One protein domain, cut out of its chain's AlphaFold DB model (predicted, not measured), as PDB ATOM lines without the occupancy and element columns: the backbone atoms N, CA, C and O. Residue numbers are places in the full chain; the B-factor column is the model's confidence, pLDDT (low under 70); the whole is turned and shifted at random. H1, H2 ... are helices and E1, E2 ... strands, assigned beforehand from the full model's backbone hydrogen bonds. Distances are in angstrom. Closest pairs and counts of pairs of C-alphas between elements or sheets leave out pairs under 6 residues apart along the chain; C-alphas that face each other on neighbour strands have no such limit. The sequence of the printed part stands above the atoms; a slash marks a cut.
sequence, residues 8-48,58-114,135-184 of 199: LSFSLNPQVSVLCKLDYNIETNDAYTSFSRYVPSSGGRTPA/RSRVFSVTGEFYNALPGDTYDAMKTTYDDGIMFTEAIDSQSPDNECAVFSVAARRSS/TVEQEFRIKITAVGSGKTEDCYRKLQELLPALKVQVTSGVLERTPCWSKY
ATOM      1  N   LEU A   8     146.015 125.653 122.869       94.88
ATOM      2  CA  LEU A   8     146.575 126.461 121.797       94.88
ATOM      3  C   LEU A   8     147.607 127.420 122.382       94.88
ATOM      4  O   LEU A   8     147.301 128.164 123.312       94.88
ATOM      5  N   SER A   9     148.805 127.435 121.809       94.12
ATOM      6  CA  SER A   9     149.843 128.414 122.128       94.12
ATOM      7  C   SER A   9     150.037 129.358 120.949       94.12
ATOM      8  O   SER A   9     150.081 128.915 119.801       94.12
ATOM      9  N   PHE A  10     150.179 130.647 121.227       91.62
ATOM     10  CA  PHE A  10     150.389 131.704 120.246       91.62
ATOM     11  C   PHE A  10     151.560 132.583 120.680       91.62
ATOM     12  O   PHE A  10     151.590 133.067 121.812       91.62
ATOM     13  N   SER A  11     152.526 132.803 119.790       89.44
ATOM     14  CA  SER A  11     153.660 133.666 120.107       89.44
ATOM     15  C   SER A  11     153.220 135.123 120.211       89.44
ATOM     16  O   SER A  11     152.593 135.674 119.308       89.44
ATOM     17  N   LEU A  12     153.607 135.773 121.303       87.69
ATOM     18  CA  LEU A  12     153.405 137.204 121.520       87.69
ATOM     19  C   LEU A  12     154.496 138.051 120.850       87.69
ATOM     20  O   LEU A  12     154.493 139.275 120.970       87.69
ATOM     21  N   ASN A  13     155.421 137.423 120.122       82.75
ATOM     22  CA  ASN A  13     156.376 138.098 119.257       82.75
ATOM     23  C   ASN A  13     156.049 137.771 117.788       82.75
ATOM     24  O   ASN A  13     156.316 136.661 117.338       82.75
ATOM     25  N   PRO A  14     155.533 138.718 116.988       68.38
ATOM     26  CA  PRO A  14     155.119 138.440 115.611       68.38
ATOM     27  C   PRO A  14     156.296 138.156 114.661       68.38
ATOM     28  O   PRO A  14     156.071 137.787 113.514       68.38
ATOM     29  N   GLN A  15     157.542 138.350 115.105       71.19
ATOM     30  CA  GLN A  15     158.751 138.134 114.304       71.19
ATOM     31  C   GLN A  15     159.339 136.720 114.452       71.19
ATOM     32  O   GLN A  15     160.425 136.458 113.934       71.19
ATOM     33  N   VAL A  16     158.671 135.813 115.173       73.06
ATOM     34  CA  VAL A  16     159.155 134.436 115.346       73.06
ATOM     35  C   VAL A  16     158.834 133.556 114.140       73.06
ATOM     36  O   VAL A  16     157.899 133.802 113.381       73.06
ATOM     37  N   SER A  17     159.592 132.468 113.993       67.25
ATOM     38  CA  SER A  17     159.368 131.474 112.939       67.25
ATOM     39  C   SER A  17     158.129 130.603 113.181       67.25
ATOM     40  O   SER A  17     157.571 130.065 112.229       67.25
ATOM     41  N   VAL A  18     157.699 130.443 114.438       75.56
ATOM     42  CA  VAL A  18     156.558 129.599 114.828       75.56
ATOM     43  C   VAL A  18     155.508 130.451 115.528       75.56
ATOM     44  O   VAL A  18     155.634 130.761 116.707       75.56
ATOM     45  N   LEU A  19     154.459 130.824 114.797       85.31
ATOM     46  CA  LEU A  19     153.413 131.698 115.329       85.31
ATOM     47  C   LEU A  19     152.466 130.978 116.296       85.31
ATOM     48  O   LEU A  19     151.970 131.593 117.234       85.31
ATOM     49  N   CYS A  20     152.199 129.689 116.069       91.19
ATOM     50  CA  CYS A  20     151.297 128.912 116.910       91.19
ATOM     51  C   CYS A  20     151.794 127.481 117.130       91.19
ATOM     52  O   CYS A  20     152.547 126.941 116.315       91.19
ATOM     53  N   LYS A  21     151.333 126.866 118.220       94.25
ATOM     54  CA  LYS A  21     151.502 125.443 118.545       94.25
ATOM     55  C   LYS A  21     150.170 124.900 119.061       94.25
ATOM     56  O   LYS A  21     149.416 125.645 119.684       94.25
ATOM     57  N   LEU A  22     149.885 123.627 118.816       94.88
ATOM     58  CA  LEU A  22     148.738 122.928 119.401       94.88
ATOM     59  C   LEU A  22     149.247 121.737 120.210       94.88
ATOM     60  O   LEU A  22     149.837 120.824 119.635       94.88
ATOM     61  N   ASP A  23     148.969 121.747 121.509       95.31
ATOM     62  CA  ASP A  23     149.259 120.646 122.422       95.31
ATOM     63  C   ASP A  23     147.975 119.840 122.649       95.31
ATOM     64  O   ASP A  23     146.905 120.405 122.893       95.31
ATOM     65  N   TYR A  24     148.056 118.519 122.519       94.38
ATOM     66  CA  TYR A  24     146.917 117.606 122.625       94.38
ATOM     67  C   TYR A  24     147.363 116.217 123.091       94.38
ATOM     68  O   TYR A  24     148.560 115.943 123.177       94.38
ATOM     69  N   ASN A  25     146.396 115.353 123.416       93.56
ATOM     70  CA  ASN A  25     146.637 114.064 124.082       93.56
ATOM     71  C   ASN A  25     147.514 114.245 125.326       93.56
ATOM     72  O   ASN A  25     148.533 113.580 125.490       93.56
ATOM     73  N   ILE A  26     147.152 115.237 126.143       93.25
ATOM     74  CA  ILE A  26     147.942 115.627 127.300       93.25
ATOM     75  C   ILE A  26     147.618 114.693 128.455       93.25
ATOM     76  O   ILE A  26     146.508 114.689 128.984       93.25
ATOM     77  N   GLU A  27     148.616 113.921 128.848       93.06
ATOM     78  CA  GLU A  27     148.595 113.061 130.017       93.06
ATOM     79  C   GLU A  27     149.457 113.717 131.090       93.06
ATOM     80  O   GLU A  27     150.522 114.276 130.815       93.06
ATOM     81  N   THR A  28     148.962 113.761 132.321       91.44
ATOM     82  CA  THR A  28     149.623 114.468 133.420       91.44
ATOM     83  C   THR A  28     149.470 113.674 134.704       91.44
ATOM     84  O   THR A  28     148.394 113.157 134.995       91.44
ATOM     85  N   ASN A  29     150.553 113.602 135.467       89.62
ATOM     86  CA  ASN A  29     150.562 113.184 136.862       89.62
ATOM     87  C   ASN A  29     151.150 114.314 137.725       89.62
ATOM     88  O   ASN A  29     151.381 115.417 137.232       89.62
ATOM     89  N   ASP A  30     151.400 114.043 139.005       86.50
ATOM     90  CA  ASP A  30     151.800 115.074 139.968       86.50
ATOM     91  C   ASP A  30     153.095 115.815 139.599       86.50
ATOM     92  O   ASP A  30     153.223 116.988 139.925       86.50
ATOM     93  N   ALA A  31     154.051 115.171 138.921       90.19
ATOM     94  CA  ALA A  31     155.370 115.753 138.639       90.19
ATOM     95  C   ALA A  31     155.735 115.795 137.146       90.19
ATOM     96  O   ALA A  31     156.699 116.460 136.764       90.19
ATOM     97  N   TYR A  32     154.972 115.110 136.296       92.81
ATOM     98  CA  TYR A  32     155.297 114.932 134.888       92.81
ATOM     99  C   TYR A  32     154.079 115.087 133.985       92.81
ATOM    100  O   TYR A  32     152.938 114.822 134.367       92.81
ATOM    101  N   THR A  33     154.349 115.436 132.732       94.38
ATOM    102  CA  THR A  33     153.370 115.417 131.648       94.38
ATOM    103  C   THR A  33     153.966 114.821 130.378       94.38
ATOM    104  O   THR A  33     155.170 114.902 130.141       94.38
ATOM    105  N   SER A  34     153.124 114.231 129.542       95.38
ATOM    106  CA  SER A  34     153.449 113.861 128.169       95.38
ATOM    107  C   SER A  34     152.330 114.301 127.242       95.38
ATOM    108  O   SER A  34     151.159 114.239 127.611       95.38
ATOM    109  N   PHE A  35     152.680 114.766 126.049       95.12
ATOM    110  CA  PHE A  35     151.706 115.239 125.071       95.12
ATOM    111  C   PHE A  35     152.257 115.225 123.646       95.12
ATOM    112  O   PHE A  35     153.467 115.178 123.409       95.12
ATOM    113  N   SER A  36     151.340 115.311 122.688       95.06
ATOM    114  CA  SER A  36     151.646 115.569 121.285       95.06
ATOM    115  C   SER A  36     151.610 117.069 121.019       95.06
ATOM    116  O   SER A  36     150.640 117.741 121.367       95.06
ATOM    117  N   ARG A  37     152.645 117.597 120.362       94.88
ATOM    118  CA  ARG A  37     152.735 119.014 119.984       94.88
ATOM    119  C   ARG A  37     152.798 119.168 118.476       94.88
ATOM    120  O   ARG A  37     153.806 118.842 117.847       94.88
ATOM    121  N   TYR A  38     151.740 119.713 117.890       93.88
ATOM    122  CA  TYR A  38     151.724 120.119 116.491       93.88
ATOM    123  C   TYR A  38     152.349 121.505 116.321       93.88
ATOM    124  O   TYR A  38     151.958 122.473 116.979       93.88
ATOM    125  N   VAL A  39     153.282 121.603 115.378       91.12
ATOM    126  CA  VAL A  39     153.909 122.848 114.936       91.12
ATOM    127  C   VAL A  39     153.716 122.967 113.423       91.12
ATOM    128  O   VAL A  39     154.193 122.102 112.674       91.12
ATOM    129  N   PRO A  40     153.017 124.004 112.932       87.50
ATOM    130  CA  PRO A  40     152.829 124.183 111.505       87.50
ATOM    131  C   PRO A  40     154.150 124.529 110.824       87.50
ATOM    132  O   PRO A  40     155.038 125.144 111.414       87.50
ATOM    133  N   SER A  41     154.265 124.155 109.551       75.19
ATOM    134  CA  SER A  41     155.381 124.587 108.719       75.19
ATOM    135  C   SER A  41     155.475 126.112 108.708       75.19
ATOM    136  O   SER A  41     154.545 126.806 108.293       75.19
ATOM    137  N   SER A  42     156.615 126.636 109.148       59.41
ATOM    138  CA  SER A  42     156.952 128.042 108.981       59.41
ATOM    139  C   SER A  42     157.152 128.333 107.489       59.41
ATOM    140  O   SER A  42     158.171 127.944 106.904       59.41
ATOM    141  N   GLY A  43     156.206 129.036 106.869       45.31
ATOM    142  CA  GLY A  43     156.408 129.671 105.571       45.31
ATOM    143  C   GLY A  43     157.472 130.763 105.682       45.31
ATOM    144  O   GLY A  43     157.147 131.921 105.890       45.31
ATOM    145  N   GLY A  44     158.748 130.387 105.578       39.00
ATOM    146  CA  GLY A  44     159.866 131.306 105.368       39.00
ATOM    147  C   GLY A  44     160.257 132.204 106.549       39.00
ATOM    148  O   GLY A  44     159.950 133.387 106.555       39.00
ATOM    149  N   ARG A  45     161.061 131.672 107.474       36.25
ATOM    150  CA  ARG A  45     162.384 132.192 107.899       36.25
ATOM    151  C   ARG A  45     162.877 131.321 109.058       36.25
ATOM    152  O   ARG A  45     162.143 131.013 109.984       36.25
ATOM    153  N   THR A  46     164.107 130.850 108.905       36.28
ATOM    154  CA  THR A  46     164.827 129.874 109.738       36.28
ATOM    155  C   THR A  46     164.670 130.087 111.252       36.28
ATOM    156  O   THR A  46     164.804 131.232 111.691       36.28
ATOM    157  N   PRO A  47     164.526 129.020 112.066       41.03
ATOM    158  CA  PRO A  47     164.720 129.136 113.503       41.03
ATOM    159  C   PRO A  47     166.176 129.515 113.771       41.03
ATOM    160  O   PRO A  47     167.107 128.915 113.227       41.03
ATOM    161  N   ALA A  48     166.384 130.509 114.626       38.28
ATOM    162  CA  ALA A  48     167.700 130.887 115.116       38.28
ATOM    163  C   ALA A  48     168.221 129.876 116.157       38.28
ATOM    164  O   ALA A  48     168.622 130.265 117.247       38.28
ATOM    165  N   ARG A  58     157.833 120.861 106.568       66.38
ATOM    166  CA  ARG A  58     156.514 120.236 106.666       66.38
ATOM    167  C   ARG A  58     156.033 120.509 108.076       66.38
ATOM    168  O   ARG A  58     156.857 120.567 108.986       66.38
ATOM    169  N   SER A  59     154.730 120.684 108.256       80.81
ATOM    170  CA  SER A  59     154.167 120.691 109.603       80.81
ATOM    171  C   SER A  59     154.558 119.392 110.305       80.81
ATOM    172  O   SER A  59     154.596 118.336 109.668       80.81
ATOM    173  N   ARG A  60     154.898 119.473 111.590       86.75
ATOM    174  CA  ARG A  60     155.383 118.333 112.376       86.75
ATOM    175  C   ARG A  60     154.548 118.161 113.629       86.75
ATOM    176  O   ARG A  60     154.053 119.137 114.184       86.75
ATOM    177  N   VAL A  61     154.414 116.912 114.049       91.50
ATOM    178  CA  VAL A  61     153.914 116.540 115.371       91.50
ATOM    179  C   VAL A  61     155.099 115.955 116.122       91.50
ATOM    180  O   VAL A  61     155.756 115.061 115.597       91.50
ATOM    181  N   PHE A  62     155.377 116.493 117.300       91.56
ATOM    182  CA  PHE A  62     156.434 116.028 118.189       91.56
ATOM    183  C   PHE A  62     155.821 115.290 119.370       91.56
ATOM    184  O   PHE A  62     154.794 115.732 119.895       91.56
ATOM    185  N   SER A  63     156.470 114.217 119.818       94.69
ATOM    186  CA  SER A  63     156.227 113.690 121.160       94.69
ATOM    187  C   SER A  63     157.031 114.515 122.160       94.69
ATOM    188  O   SER A  63     158.236 114.712 121.982       94.69
ATOM    189  N   VAL A  64     156.361 115.044 123.182       94.88
ATOM    190  CA  VAL A  64     156.969 115.913 124.190       94.88
ATOM    191  C   VAL A  64     156.708 115.335 125.571       94.88
ATOM    192  O   VAL A  64     155.581 114.978 125.907       94.88
ATOM    193  N   THR A  65     157.754 115.280 126.385       96.00
ATOM    194  CA  THR A  65     157.649 115.025 127.826       96.00
ATOM    195  C   THR A  65     157.985 116.292 128.597       96.00
ATOM    196  O   THR A  65     158.770 117.116 128.130       96.00
ATOM    197  N   GLY A  66     157.379 116.473 129.763       94.81
ATOM    198  CA  GLY A  66     157.548 117.625 130.635       94.81
ATOM    199  C   GLY A  66     157.766 117.194 132.079       94.81
ATOM    200  O   GLY A  66     157.096 116.288 132.563       94.81
ATOM    201  N   GLU A  67     158.696 117.853 132.757       95.12
ATOM    202  CA  GLU A  67     158.965 117.707 134.193       95.12
ATOM    203  C   GLU A  67     158.635 119.033 134.883       95.12
ATOM    204  O   GLU A  67     159.183 120.075 134.501       95.12
ATOM    205  N   PHE A  68     157.725 119.010 135.858       93.81
ATOM    206  CA  PHE A  68     157.305 120.199 136.596       93.81
ATOM    207  C   PHE A  68     158.298 120.556 137.695       93.81
ATOM    208  O   PHE A  68     158.869 119.686 138.351       93.81
ATOM    209  N   TYR A  69     158.505 121.852 137.907       92.00
ATOM    210  CA  TYR A  69     159.334 122.351 138.995       92.00
ATOM    211  C   TYR A  69     158.928 123.767 139.408       92.00
ATOM    212  O   TYR A  69     158.213 124.468 138.693       92.00
ATOM    213  N   ASN A  70     159.407 124.174 140.582       90.38
ATOM    214  CA  ASN A  70     159.233 125.514 141.129       90.38
ATOM    215  C   ASN A  70     160.416 126.390 140.689       90.38
ATOM    216  O   ASN A  70     161.542 126.210 141.160       90.38
ATOM    217  N   ALA A  71     160.193 127.301 139.746       84.69
ATOM    218  CA  ALA A  71     161.134 128.349 139.370       84.69
ATOM    219  C   ALA A  71     161.236 129.427 140.460       84.69
ATOM    220  O   ALA A  71     162.323 129.969 140.675       84.69
ATOM    221  N   LEU A  72     160.136 129.703 141.165       83.12
ATOM    222  CA  LEU A  72     160.089 130.549 142.356       83.12
ATOM    223  C   LEU A  72     159.734 129.723 143.604       83.12
ATOM    224  O   LEU A  72     159.063 128.700 143.490       83.12
ATOM    225  N   PRO A  73     160.154 130.135 144.815       82.00
ATOM    226  CA  PRO A  73     159.713 129.479 146.044       82.00
ATOM    227  C   PRO A  73     158.182 129.494 146.168       82.00
ATOM    228  O   PRO A  73     157.571 130.561 146.109       82.00
ATOM    229  N   GLY A  74     157.570 128.328 146.369       80.81
ATOM    230  CA  GLY A  74     156.121 128.172 146.501       80.81
ATOM    231  C   GLY A  74     155.693 126.706 146.554       80.81
ATOM    232  O   GLY A  74     156.519 125.808 146.378       80.81
ATOM    233  N   ASP A  75     154.401 126.477 146.790       80.06
ATOM    234  CA  ASP A  75     153.816 125.130 146.909       80.06
ATOM    235  C   ASP A  75     153.271 124.588 145.576       80.06
ATOM    236  O   ASP A  75     152.894 123.423 145.475       80.06
ATOM    237  N   THR A  76     153.217 125.430 144.542       84.25
ATOM    238  CA  THR A  76     152.648 125.096 143.232       84.25
ATOM    239  C   THR A  76     153.682 125.255 142.133       84.25
ATOM    240  O   THR A  76     154.251 126.338 141.996       84.25
ATOM    241  N   TYR A  77     153.836 124.221 141.303       87.56
ATOM    242  CA  TYR A  77     154.692 124.278 140.121       87.56
ATOM    243  C   TYR A  77     154.279 125.413 139.182       87.56
ATOM    244  O   TYR A  77     153.140 125.480 138.715       87.56
ATOM    245  N   ASP A  78     155.230 126.294 138.893       90.00
ATOM    246  CA  ASP A  78     155.091 127.463 138.022       90.00
ATOM    247  C   ASP A  78     155.918 127.323 136.734       90.00
ATOM    248  O   ASP A  78     155.828 128.165 135.839       90.00
ATOM    249  N   ALA A  79     156.697 126.249 136.599       92.62
ATOM    250  CA  ALA A  79     157.505 125.989 135.427       92.62
ATOM    251  C   ALA A  79     157.553 124.507 135.064       92.62
ATOM    252  O   ALA A  79     157.326 123.607 135.873       92.62
ATOM    253  N   MET A  80     157.889 124.259 133.804       93.44
ATOM    254  CA  MET A  80     158.180 122.931 133.304       93.44
ATOM    255  C   MET A  80     159.392 122.924 132.390       93.44
ATOM    256  O   MET A  80     159.706 123.886 131.682       93.44
ATOM    257  N   LYS A  81     160.088 121.798 132.408       94.00
ATOM    258  CA  LYS A  81     161.176 121.482 131.496       94.00
ATOM    259  C   LYS A  81     160.643 120.497 130.472       94.00
ATOM    260  O   LYS A  81     160.355 119.359 130.829       94.00
ATOM    261  N   THR A  82     160.517 120.923 129.222       93.56
ATOM    262  CA  THR A  82     160.034 120.068 128.137       93.56
ATOM    263  C   THR A  82     161.191 119.466 127.352       93.56
ATOM    264  O   THR A  82     162.217 120.115 127.142       93.56
ATOM    265  N   THR A  83     161.029 118.213 126.934       93.75
ATOM    266  CA  THR A  83     161.984 117.452 126.125       93.75
ATOM    267  C   THR A  83     161.247 116.851 124.941       93.75
ATOM    268  O   THR A  83     160.269 116.122 125.116       93.75
ATOM    269  N   TYR A  84     161.713 117.186 123.745       91.88
ATOM    270  CA  TYR A  84     161.213 116.679 122.477       91.88
ATOM    271  C   TYR A  84     161.889 115.342 122.141       91.88
ATOM    272  O   TYR A  84     162.979 115.043 122.637       91.88
ATOM    273  N   ASP A  85     161.259 114.544 121.284       86.50
ATOM    274  CA  ASP A  85     161.790 113.270 120.778       86.50
ATOM    275  C   ASP A  85     163.144 113.390 120.053       86.50
ATOM    276  O   ASP A  85     163.955 112.464 120.087       86.50
ATOM    277  N   ASP A  86     163.430 114.545 119.456       82.62
ATOM    278  CA  ASP A  86     164.721 114.891 118.852       82.62
ATOM    279  C   ASP A  86     165.793 115.345 119.866       82.62
ATOM    280  O   ASP A  86     166.919 115.679 119.486       82.62
ATOM    281  N   GLY A  87     165.465 115.332 121.160       83.31
ATOM    282  CA  GLY A  87     166.350 115.709 122.257       83.31
ATOM    283  C   GLY A  87     166.457 117.217 122.494       83.31
ATOM    284  O   GLY A  87     167.219 117.633 123.370       83.31
ATOM    285  N   ILE A  88     165.720 118.054 121.754       86.44
ATOM    286  CA  ILE A  88     165.654 119.492 122.034       86.44
ATOM    287  C   ILE A  88     164.893 119.716 123.342       86.44
ATOM    288  O   ILE A  88     163.873 119.085 123.618       86.44
ATOM    289  N   MET A  89     165.389 120.648 124.157       89.31
ATOM    290  CA  MET A  89     164.837 120.924 125.478       89.31
ATOM    291  C   MET A  89     164.488 122.398 125.647       89.31
ATOM    292  O   MET A  89     165.244 123.279 125.226       89.31
ATOM    293  N   PHE A  90     163.389 122.675 126.343       91.56
ATOM    294  CA  PHE A  90     162.977 124.029 126.698       91.56
ATOM    295  C   PHE A  90     162.651 124.132 128.185       91.56
ATOM    296  O   PHE A  90     162.279 123.162 128.842       91.56
ATOM    297  N   THR A  91     162.807 125.337 128.718       92.75
ATOM    298  CA  THR A  91     162.128 125.762 129.939       92.75
ATOM    299  C   THR A  91     160.919 126.585 129.543       92.75
ATOM    300  O   THR A  91     161.048 127.500 128.735       92.75
ATOM    301  N   GLU A  92     159.775 126.271 130.132       93.25
ATOM    302  CA  GLU A  92     158.506 126.954 129.925       93.25
ATOM    303  C   GLU A  92     157.974 127.351 131.309       93.25
ATOM    304  O   GLU A  92     157.648 126.479 132.108       93.25
ATOM    305  N   ALA A  93     157.947 128.646 131.622       93.12
ATOM    306  CA  ALA A  93     157.538 129.175 132.927       93.12
ATOM    307  C   ALA A  93     156.291 130.049 132.791       93.12
ATOM    308  O   ALA A  93     156.156 130.759 131.798       93.12
ATOM    309  N   ILE A  94     155.388 129.995 133.768       92.31
ATOM    310  CA  ILE A  94     154.165 130.796 133.818       92.31
ATOM    311  C   ILE A  94     154.524 132.192 134.332       92.31
ATOM    312  O   ILE A  94     154.882 132.355 135.493       92.31
ATOM    313  N   ASP A  95     154.381 133.204 133.478       90.81
ATOM    314  CA  ASP A  95     154.551 134.608 133.876       90.81
ATOM    315  C   ASP A  95     153.290 135.126 134.582       90.81
ATOM    316  O   ASP A  95     153.353 135.890 135.541       90.81
ATOM    317  N   SER A  96     152.122 134.738 134.067       90.19
ATOM    318  CA  SER A  96     150.819 135.144 134.588       90.19
ATOM    319  C   SER A  96     149.748 134.161 134.139       90.19
ATOM    320  O   SER A  96     149.807 133.631 133.030       90.19
ATOM    321  N   GLN A  97     148.727 133.962 134.965       90.88
ATOM    322  CA  GLN A  97     147.639 133.029 134.701       90.88
ATOM    323  C   GLN A  97     146.288 133.671 135.016       90.88
ATOM    324  O   GLN A  97     146.159 134.423 135.980       90.88
ATOM    325  N   SER A  98     145.276 133.377 134.199       90.00
ATOM    326  CA  SER A  98     143.920 133.847 134.456       90.00
ATOM    327  C   SER A  98     143.326 133.162 135.700       90.00
ATOM    328  O   SER A  98     143.605 131.985 135.939       90.00
ATOM    329  N   PRO A  99     142.457 133.840 136.477       86.38
ATOM    330  CA  PRO A  99     141.865 133.264 137.693       86.38
ATOM    331  C   PRO A  99     141.048 131.981 137.468       86.38
ATOM    332  O   PRO A  99     140.909 131.161 138.368       86.38
ATOM    333  N   ASP A 100     140.495 131.814 136.267       87.44
ATOM    334  CA  ASP A 100     139.722 130.641 135.842       87.44
ATOM    335  C   ASP A 100     140.598 129.519 135.257       87.44
ATOM    336  O   ASP A 100     140.083 128.469 134.882       87.44
ATOM    337  N   ASN A 101     141.922 129.703 135.213       88.38
ATOM    338  CA  ASN A 101     142.893 128.750 134.675       88.38
ATOM    339  C   ASN A 101     142.674 128.391 133.195       88.38
ATOM    340  O   ASN A 101     143.159 127.352 132.748       88.38
ATOM    341  N   GLU A 102     141.958 129.223 132.439       91.75
ATOM    342  CA  GLU A 102     141.668 128.991 131.022       91.75
ATOM    343  C   GLU A 102     142.781 129.491 130.095       91.75
ATOM    344  O   GLU A 102     142.965 128.931 129.012       91.75
ATOM    345  N   CYS A 103     143.542 130.507 130.509       93.00
ATOM    346  CA  CYS A 103     144.696 130.999 129.763       93.00
ATOM    347  C   CYS A 103     145.839 131.461 130.673       93.00
ATOM    348  O   CYS A 103     145.677 131.698 131.872       93.00
ATOM    349  N   ALA A 104     147.024 131.592 130.087       94.00
ATOM    350  CA  ALA A 104     148.220 132.085 130.754       94.00
ATOM    351  C   ALA A 104     149.224 132.656 129.743       94.00
ATOM    352  O   ALA A 104     149.190 132.323 128.557       94.00
ATOM    353  N   VAL A 105     150.133 133.504 130.221       93.44
ATOM    354  CA  VAL A 105     151.341 133.902 129.491       93.44
ATOM    355  C   VAL A 105     152.513 133.084 130.008       93.44
ATOM    356  O   VAL A 105     152.682 132.936 131.217       93.44
ATOM    357  N   PHE A 106     153.312 132.567 129.083       93.38
ATOM    358  CA  PHE A 106     154.502 131.785 129.368       93.38
ATOM    359  C   PHE A 106     155.754 132.460 128.823       93.38
ATOM    360  O   PHE A 106     155.753 132.928 127.686       93.38
ATOM    361  N   SER A 107     156.838 132.390 129.586       91.69
ATOM    362  CA  SER A 107     158.201 132.594 129.106       91.69
ATOM    363  C   SER A 107     158.813 131.256 128.690       91.69
ATOM    364  O   SER A 107     158.929 130.332 129.496       91.69
ATOM    365  N   VAL A 108     159.231 131.147 127.432       90.88
ATOM    366  CA  VAL A 108     159.795 129.934 126.828       90.88
ATOM    367  C   VAL A 108     161.236 130.185 126.405       90.88
ATOM    368  O   VAL A 108     161.520 131.081 125.612       90.88
ATOM    369  N   ALA A 109     162.165 129.377 126.906       90.00
ATOM    370  CA  ALA A 109     163.587 129.502 126.611       90.00
ATOM    371  C   ALA A 109     164.185 128.158 126.198       90.00
ATOM    372  O   ALA A 109     164.089 127.169 126.927       90.00
ATOM    373  N   ALA A 110     164.857 128.126 125.045       85.31
ATOM    374  CA  ALA A 110     165.596 126.946 124.611       85.31
ATOM    375  C   ALA A 110     166.780 126.687 125.552       85.31
ATOM    376  O   ALA A 110     167.619 127.568 125.781       85.31
ATOM    377  N   ARG A 111     166.889 125.460 126.064       75.38
ATOM    378  CA  ARG A 111     168.076 125.015 126.791       75.38
ATOM    379  C   ARG A 111     169.100 124.528 125.777       75.38
ATOM    380  O   ARG A 111     168.814 123.686 124.933       75.38
ATOM    381  N   ARG A 112     170.323 125.054 125.857       62.66
ATOM    382  CA  ARG A 112     171.444 124.428 125.149       62.66
ATOM    383  C   ARG A 112     171.745 123.119 125.861       62.66
ATOM    384  O   ARG A 112     171.898 123.129 127.079       62.66
ATOM    385  N   SER A 113     171.843 122.028 125.111       50.69
ATOM    386  CA  SER A 113     172.338 120.751 125.613       50.69
ATOM    387  C   SER A 113     173.787 120.925 126.080       50.69
ATOM    388  O   SER A 113     174.742 120.763 125.326       50.69
ATOM    389  N   SER A 114     173.991 121.304 127.340       46.56
ATOM    390  CA  SER A 114     175.308 121.279 127.970       46.56
ATOM    391  C   SER A 114     175.609 119.863 128.451       46.56
ATOM    392  O   SER A 114     175.838 119.654 129.634       46.56
ATOM    393  N   THR A 135     167.605 133.268 124.320       73.19
ATOM    394  CA  THR A 135     166.471 134.027 123.794       73.19
ATOM    395  C   THR A 135     165.222 133.487 124.479       73.19
ATOM    396  O   THR A 135     164.947 132.292 124.379       73.19
ATOM    397  N   VAL A 136     164.521 134.355 125.206       83.75
ATOM    398  CA  VAL A 136     163.235 134.043 125.832       83.75
ATOM    399  C   VAL A 136     162.140 134.562 124.909       83.75
ATOM    400  O   VAL A 136     162.147 135.736 124.539       83.75
ATOM    401  N   GLU A 137     161.226 133.685 124.518       87.56
ATOM    402  CA  GLU A 137     160.021 134.021 123.767       87.56
ATOM    403  C   GLU A 137     158.819 134.003 124.705       87.56
ATOM    404  O   GLU A 137     158.735 133.150 125.584       87.56
ATOM    405  N   GLN A 138     157.885 134.937 124.521       90.06
ATOM    406  CA  GLN A 138     156.631 134.929 125.267       90.06
ATOM    407  C   GLN A 138     155.519 134.297 124.438       90.06
ATOM    408  O   GLN A 138     155.351 134.615 123.257       90.06
ATOM    409  N   GLU A 139     154.735 133.433 125.068       92.19
ATOM    410  CA  GLU A 139     153.609 132.745 124.451       92.19
ATOM    411  C   GLU A 139     152.339 132.970 125.263       92.19
ATOM    412  O   GLU A 139     152.312 132.760 126.471       92.19
ATOM    413  N   PHE A 140     151.261 133.352 124.588       93.44
ATOM    414  CA  PHE A 140     149.919 133.264 125.137       93.44
ATOM    415  C   PHE A 140     149.396 131.850 124.918       93.44
ATOM    416  O   PHE A 140     149.392 131.357 123.789       93.44
ATOM    417  N   ARG A 141     148.943 131.200 125.985       95.12
ATOM    418  CA  ARG A 141     148.343 129.869 125.927       95.12
ATOM    419  C   ARG A 141     146.917 129.918 126.412       95.12
ATOM    420  O   ARG A 141     146.633 130.568 127.412       95.12
ATOM    421  N   ILE A 142     146.039 129.210 125.718       94.75
ATOM    422  CA  ILE A 142     144.618 129.142 126.035       94.75
ATOM    423  C   ILE A 142     144.090 127.736 125.778       94.75
ATOM    424  O   ILE A 142     144.447 127.091 124.788       94.75
ATOM    425  N   LYS A 143     143.218 127.255 126.662       94.00
ATOM    426  CA  LYS A 143     142.480 126.018 126.423       94.00
ATOM    427  C   LYS A 143     141.566 126.178 125.223       94.00
ATOM    428  O   LYS A 143     140.846 127.167 125.090       94.00
ATOM    429  N   ILE A 144     141.521 125.163 124.378       91.56
ATOM    430  CA  ILE A 144     140.688 125.194 123.179       91.56
ATOM    431  C   ILE A 144     139.190 125.360 123.510       91.56
ATOM    432  O   ILE A 144     138.474 126.059 122.795       91.56
ATOM    433  N   THR A 145     138.721 124.807 124.631       90.38
ATOM    434  CA  THR A 145     137.346 124.994 125.130       90.38
ATOM    435  C   THR A 145     137.012 126.458 125.423       90.38
ATOM    436  O   THR A 145     135.883 126.895 125.191       90.38
ATOM    437  N   ALA A 146     137.982 127.245 125.895       90.81
ATOM    438  CA  ALA A 146     137.814 128.679 126.110       90.81
ATOM    439  C   ALA A 146     137.713 129.441 124.783       90.81
ATOM    440  O   ALA A 146     136.888 130.346 124.665       90.81
ATOM    441  N   VAL A 147     138.484 129.035 123.769       89.69
ATOM    442  CA  VAL A 147     138.378 129.605 122.416       89.69
ATOM    443  C   VAL A 147     136.991 129.327 121.833       89.69
ATOM    444  O   VAL A 147     136.294 130.256 121.440       89.69
ATOM    445  N   GLY A 148     136.537 128.069 121.869       85.69
ATOM    446  CA  GLY A 148     135.228 127.668 121.336       85.69
ATOM    447  C   GLY A 148     134.023 128.269 122.072       85.69
ATOM    448  O   GLY A 148     132.945 128.370 121.495       85.69
ATOM    449  N   SER A 149     134.198 128.698 123.325       88.38
ATOM    450  CA  SER A 149     133.162 129.385 124.111       88.38
ATOM    451  C   SER A 149     133.249 130.915 124.049       88.38
ATOM    452  O   SER A 149     132.524 131.590 124.778       88.38
ATOM    453  N   GLY A 150     134.118 131.474 123.197       88.56
ATOM    454  CA  GLY A 150     134.247 132.922 123.008       88.56
ATOM    455  C   GLY A 150     134.885 133.657 124.192       88.56
ATOM    456  O   GLY A 150     134.664 134.851 124.366       88.56
ATOM    457  N   LYS A 151     135.670 132.962 125.025       91.38
ATOM    458  CA  LYS A 151     136.315 133.540 126.217       91.38
ATOM    459  C   LYS A 151     137.701 134.126 125.945       91.38
ATOM    460  O   LYS A 151     138.317 134.648 126.873       91.38
ATOM    461  N   THR A 152     138.220 134.037 124.719       92.44
ATOM    462  CA  THR A 152     139.594 134.454 124.390       92.44
ATOM    463  C   THR A 152     139.862 135.904 124.773       92.44
ATOM    464  O   THR A 152     140.836 136.183 125.467       92.44
ATOM    465  N   GLU A 153     138.998 136.823 124.346       92.25
ATOM    466  CA  GLU A 153     139.155 138.261 124.545       92.25
ATOM    467  C   GLU A 153     139.112 138.631 126.030       92.25
ATOM    468  O   GLU A 153     139.950 139.399 126.503       92.25
ATOM    469  N   ASP A 154     138.176 138.049 126.780       90.75
ATOM    470  CA  ASP A 154     138.067 138.256 128.224       90.75
ATOM    471  C   ASP A 154     139.286 137.705 128.964       90.75
ATOM    472  O   ASP A 154     139.797 138.344 129.884       90.75
ATOM    473  N   CYS A 155     139.782 136.540 128.548       90.56
ATOM    474  CA  CYS A 155     140.953 135.920 129.150       90.56
ATOM    475  C   CYS A 155     142.223 136.736 128.873       90.56
ATOM    476  O   CYS A 155     142.997 137.035 129.783       90.56
ATOM    477  N   TYR A 156     142.397 137.182 127.626       89.19
ATOM    478  CA  TYR A 156     143.509 138.032 127.229       89.19
ATOM    479  C   TYR A 156     143.472 139.397 127.937       89.19
ATOM    480  O   TYR A 156     144.502 139.843 128.442       89.19
ATOM    481  N   ARG A 157     142.293 140.024 128.078       88.25
ATOM    482  CA  ARG A 157     142.125 141.293 128.809       88.25
ATOM    483  C   ARG A 157     142.574 141.183 130.269       88.25
ATOM    484  O   ARG A 157     143.353 142.016 130.719       88.25
ATOM    485  N   LYS A 158     142.159 140.126 130.980       87.06
ATOM    486  CA  LYS A 158     142.597 139.868 132.368       87.06
ATOM    487  C   LYS A 158     144.122 139.738 132.475       87.06
ATOM    488  O   LYS A 158     144.714 140.214 133.434       87.06
ATOM    489  N   LEU A 159     144.775 139.110 131.492       86.12
ATOM    490  CA  LEU A 159     146.237 138.989 131.475       86.12
ATOM    491  C   LEU A 159     146.939 140.314 131.144       86.12
ATOM    492  O   LEU A 159     148.010 140.568 131.687       86.12
ATOM    493  N   GLN A 160     146.355 141.170 130.301       83.62
ATOM    494  CA  GLN A 160     146.908 142.502 130.023       83.62
ATOM    495  C   GLN A 160     146.922 143.409 131.259       83.62
ATOM    496  O   GLN A 160     147.861 144.184 131.419       83.62
ATOM    497  N   GLU A 161     145.927 143.297 132.142       83.50
ATOM    498  CA  GLU A 161     145.908 144.024 133.422       83.50
ATOM    499  C   GLU A 161     147.096 143.633 134.317       83.50
ATOM    500  O   GLU A 161     147.662 144.480 135.006       83.50
ATOM    501  N   LEU A 162     147.510 142.364 134.262       79.44
ATOM    502  CA  LEU A 162     148.649 141.830 135.015       79.44
ATOM    503  C   LEU A 162     149.994 142.096 134.317       79.44
ATOM    504  O   LEU A 162     151.023 142.225 134.976       79.44
ATOM    505  N   LEU A 163     149.990 142.202 132.985       80.44
ATOM    506  CA  LEU A 163     151.172 142.391 132.143       80.44
ATOM    507  C   LEU A 163     150.959 143.557 131.154       80.44
ATOM    508  O   LEU A 163     150.813 143.335 129.947       80.44
ATOM    509  N   PRO A 164     151.015 144.823 131.613       72.69
ATOM    510  CA  PRO A 164     150.724 145.994 130.776       72.69
ATOM    511  C   PRO A 164     151.717 146.195 129.618       72.69
ATOM    512  O   PRO A 164     151.468 146.974 128.700       72.69
ATOM    513  N   ALA A 165     152.851 145.489 129.631       75.75
ATOM    514  CA  ALA A 165     153.837 145.505 128.552       75.75
ATOM    515  C   ALA A 165     153.425 144.678 127.315       75.75
ATOM    516  O   ALA A 165     154.116 144.737 126.293       75.75
ATOM    517  N   LEU A 166     152.325 143.915 127.372       75.56
ATOM    518  CA  LEU A 166     151.823 143.122 126.250       75.56
ATOM    519  C   LEU A 166     151.288 144.023 125.129       75.56
ATOM    520  O   LEU A 166     150.194 144.574 125.211       75.56
ATOM    521  N   LYS A 167     152.059 144.147 124.044       73.88
ATOM    522  CA  LYS A 167     151.709 144.999 122.891       73.88
ATOM    523  C   LYS A 167     150.905 144.289 121.798       73.88
ATOM    524  O   LYS A 167     150.359 144.956 120.926       73.88
ATOM    525  N   VAL A 168     150.868 142.955 121.799       80.00
ATOM    526  CA  VAL A 168     150.250 142.160 120.724       80.00
ATOM    527  C   VAL A 168     148.850 141.738 121.112       80.00
ATOM    528  O   VAL A 168     148.705 140.880 121.971       80.00
ATOM    529  N   GLN A 169     147.838 142.269 120.433       82.12
ATOM    530  CA  GLN A 169     146.453 141.875 120.663       82.12
ATOM    531  C   GLN A 169     146.201 140.430 120.204       82.12
ATOM    532  O   GLN A 169     146.453 140.090 119.048       82.12
ATOM    533  N   VAL A 170     145.666 139.599 121.101       85.38
ATOM    534  CA  VAL A 170     145.210 138.241 120.784       85.38
ATOM    535  C   VAL A 170     143.687 138.215 120.850       85.38
ATOM    536  O   VAL A 170     143.098 138.568 121.869       85.38
ATOM    537  N   THR A 171     143.047 137.814 119.754       88.06
ATOM    538  CA  THR A 171     141.585 137.685 119.649       88.06
ATOM    539  C   THR A 171     141.215 136.294 119.154       88.06
ATOM    540  O   THR A 171     142.028 135.626 118.506       88.06
ATOM    541  N   SER A 172     139.976 135.871 119.403       87.25
ATOM    542  CA  SER A 172     139.430 134.615 118.885       87.25
ATOM    543  C   SER A 172     139.599 134.555 117.367       87.25
ATOM    544  O   SER A 172     140.168 133.605 116.844       87.25
ATOM    545  N   GLY A 173     139.258 135.637 116.658       84.44
ATOM    546  CA  GLY A 173     139.404 135.706 115.201       84.44
ATOM    547  C   GLY A 173     140.847 135.564 114.695       84.44
ATOM    548  O   GLY A 173     141.049 135.074 113.585       84.44
ATOM    549  N   VAL A 174     141.858 135.964 115.478       86.50
ATOM    550  CA  VAL A 174     143.272 135.717 115.140       86.50
ATOM    551  C   VAL A 174     143.619 134.245 115.342       86.50
ATOM    552  O   VAL A 174     144.192 133.634 114.442       86.50
ATOM    553  N   LEU A 175     143.241 133.665 116.484       87.44
ATOM    554  CA  LEU A 175     143.520 132.265 116.808       87.44
ATOM    555  C   LEU A 175     142.851 131.306 115.816       87.44
ATOM    556  O   LEU A 175     143.497 130.379 115.324       87.44
ATOM    557  N   GLU A 176     141.598 131.572 115.454       87.50
ATOM    558  CA  GLU A 176     140.806 130.736 114.552       87.50
ATOM    559  C   GLU A 176     141.330 130.706 113.110       87.50
ATOM    560  O   GLU A 176     141.037 129.782 112.351       87.50
ATOM    561  N   ARG A 177     142.124 131.704 112.714       87.94
ATOM    562  CA  ARG A 177     142.764 131.764 111.391       87.94
ATOM    563  C   ARG A 177     144.109 131.044 111.346       87.94
ATOM    564  O   ARG A 177     144.727 130.980 110.284       87.94
ATOM    565  N   THR A 178     144.594 130.530 112.476       88.38
ATOM    566  CA  THR A 178     145.887 129.847 112.522       88.38
ATOM    567  C   THR A 178     145.795 128.406 112.004       88.38
ATOM    568  O   THR A 178     144.790 127.728 112.230       88.38
ATOM    569  N   PRO A 179     146.872 127.866 111.401       90.81
ATOM    570  CA  PRO A 179     146.928 126.452 111.024       90.81
ATOM    571  C   PRO A 179     146.739 125.492 112.207       90.81
ATOM    572  O   PRO A 179     146.258 124.376 112.030       90.81
ATOM    573  N   CYS A 180     147.112 125.918 113.416       92.12
ATOM    574  CA  CYS A 180     146.933 125.138 114.636       92.12
ATOM    575  C   CYS A 180     145.451 124.935 114.969       92.12
ATOM    576  O   CYS A 180     145.049 123.831 115.331       92.12
ATOM    577  N   TRP A 181     144.622 125.963 114.771       91.25
ATOM    578  CA  TRP A 181     143.176 125.832 114.922       91.25
ATOM    579  C   TRP A 181     142.563 124.919 113.859       91.25
ATOM    580  O   TRP A 181     141.753 124.052 114.181       91.25
ATOM    581  N   SER A 182     142.989 125.054 112.599       91.12
ATOM    582  CA  SER A 182     142.552 124.149 111.530       91.12
ATOM    583  C   SER A 182     142.906 122.691 111.835       91.12
ATOM    584  O   SER A 182     142.068 121.812 111.649       91.12
ATOM    585  N   LYS A 183     144.112 122.426 112.360       91.88
ATOM    586  CA  LYS A 183     144.520 121.083 112.792       91.88
ATOM    587  C   LYS A 183     143.601 120.541 113.888       91.88
ATOM    588  O   LYS A 183     143.149 119.411 113.758       91.88
ATOM    589  N   TYR A 184     143.281 121.342 114.908       91.00
ATOM    590  CA  TYR A 184     142.357 120.932 115.969       91.00
ATOM    591  C   TYR A 184     140.971 120.547 115.430       91.00
ATOM    592  O   TYR A 184     140.453 119.489 115.776       91.00
TER     593      TYR A 184
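Overview. This is residues 8 to 48, 58 to 114 and 135 to 184 of the 199 residues of an uncharacterized protein of Amblyomma aureolatum (UniProt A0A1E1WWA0). Picture a closed barrel of eight antiparallel strands, E1 to E8 in chain order round the ring, with E8 back beside E1. After E8 the chain wraps round the outside with four short helices: H2 crosses over E6 and E7, H4 lies along E2, and H1 and H3 sit nearby. The printed part has 148 residues with eight named strands followed by four named helices; the class is mixed, helices and strands. It is compact, with a radius of gyration of the C-alphas of 14.8 A and spans of 41 by 39 by 28 A.

Arrangement. Start with the meander of E1, residues 8 to 11, E2, 20 to 28, and E3, 32 to 39, each strand the antiparallel neighbour of the one before. Its hairpins have N 9 and O 21 at 2.8 A, and N 24 and O 36 at 2.9 A, within hydrogen-bond range. E2 bends by 70 degrees at residue 25, and its pairing is staggered: residues 20 to 22 pair with E1, 22 to 28 with E3. Next come E4, residues 60 to 69, E5, 79 to 84, E6, 89 to 97, and E7, 103 to 111, a second meander of hairpins. E3 and E4 are antiparallel neighbours, with N 37 and O 62 within hydrogen-bond range at 2.9 A. E8, residues 136 to 143, closes the ring: look for N 106 and O 139, 2.8 A, and N 10 and O 140, 2.8 A. H2, residues 152 to 162, is on the barrel, outside it, at a height over the sheet of 9.0 A; it runs across the strands, at 66 degrees to E7 on the local plane, and its closest C-alphas to E7 are those of Cys 155 and Cys 103, 6.2 A. H4, residues 179 to 184, is outside over E2, along it at 3 degrees on the local plane; C-alphas 180 and 22 are closest, 5.6 A. H1, residues 144 to 148, and H3, 172 to 175, are on the barrel too. Every O i to N i+4 pair is within hydrogen-bond range in H1 and H4, and 6 of 7 in H2; H3 is too short for one.

Along the chain. Find C-alpha 8 at (146.575, 126.461, 121.797), where E1 begins. E4, the longest strand, runs 27.2 A from C-alpha 60 at (155.383, 118.333, 112.376); E7 runs 24.3 A and H2 15.8 A. H4 ends at C-alpha 184, (142.357, 120.932, 115.969).

Size, cuts and confidence. The C-alphas of Ser 114 and Ser 149 are farthest apart, 43.1 A. Residues 49 to 57 and 115 to 134 are not printed; the gaps are 17.6 A and 16.1 A between C-alphas. Of the links printed whole, none is long. Mean pLDDT of the printed part is 85.3; residues 14, 17, 42 to 48, 58 and 112 to 114 are under 70.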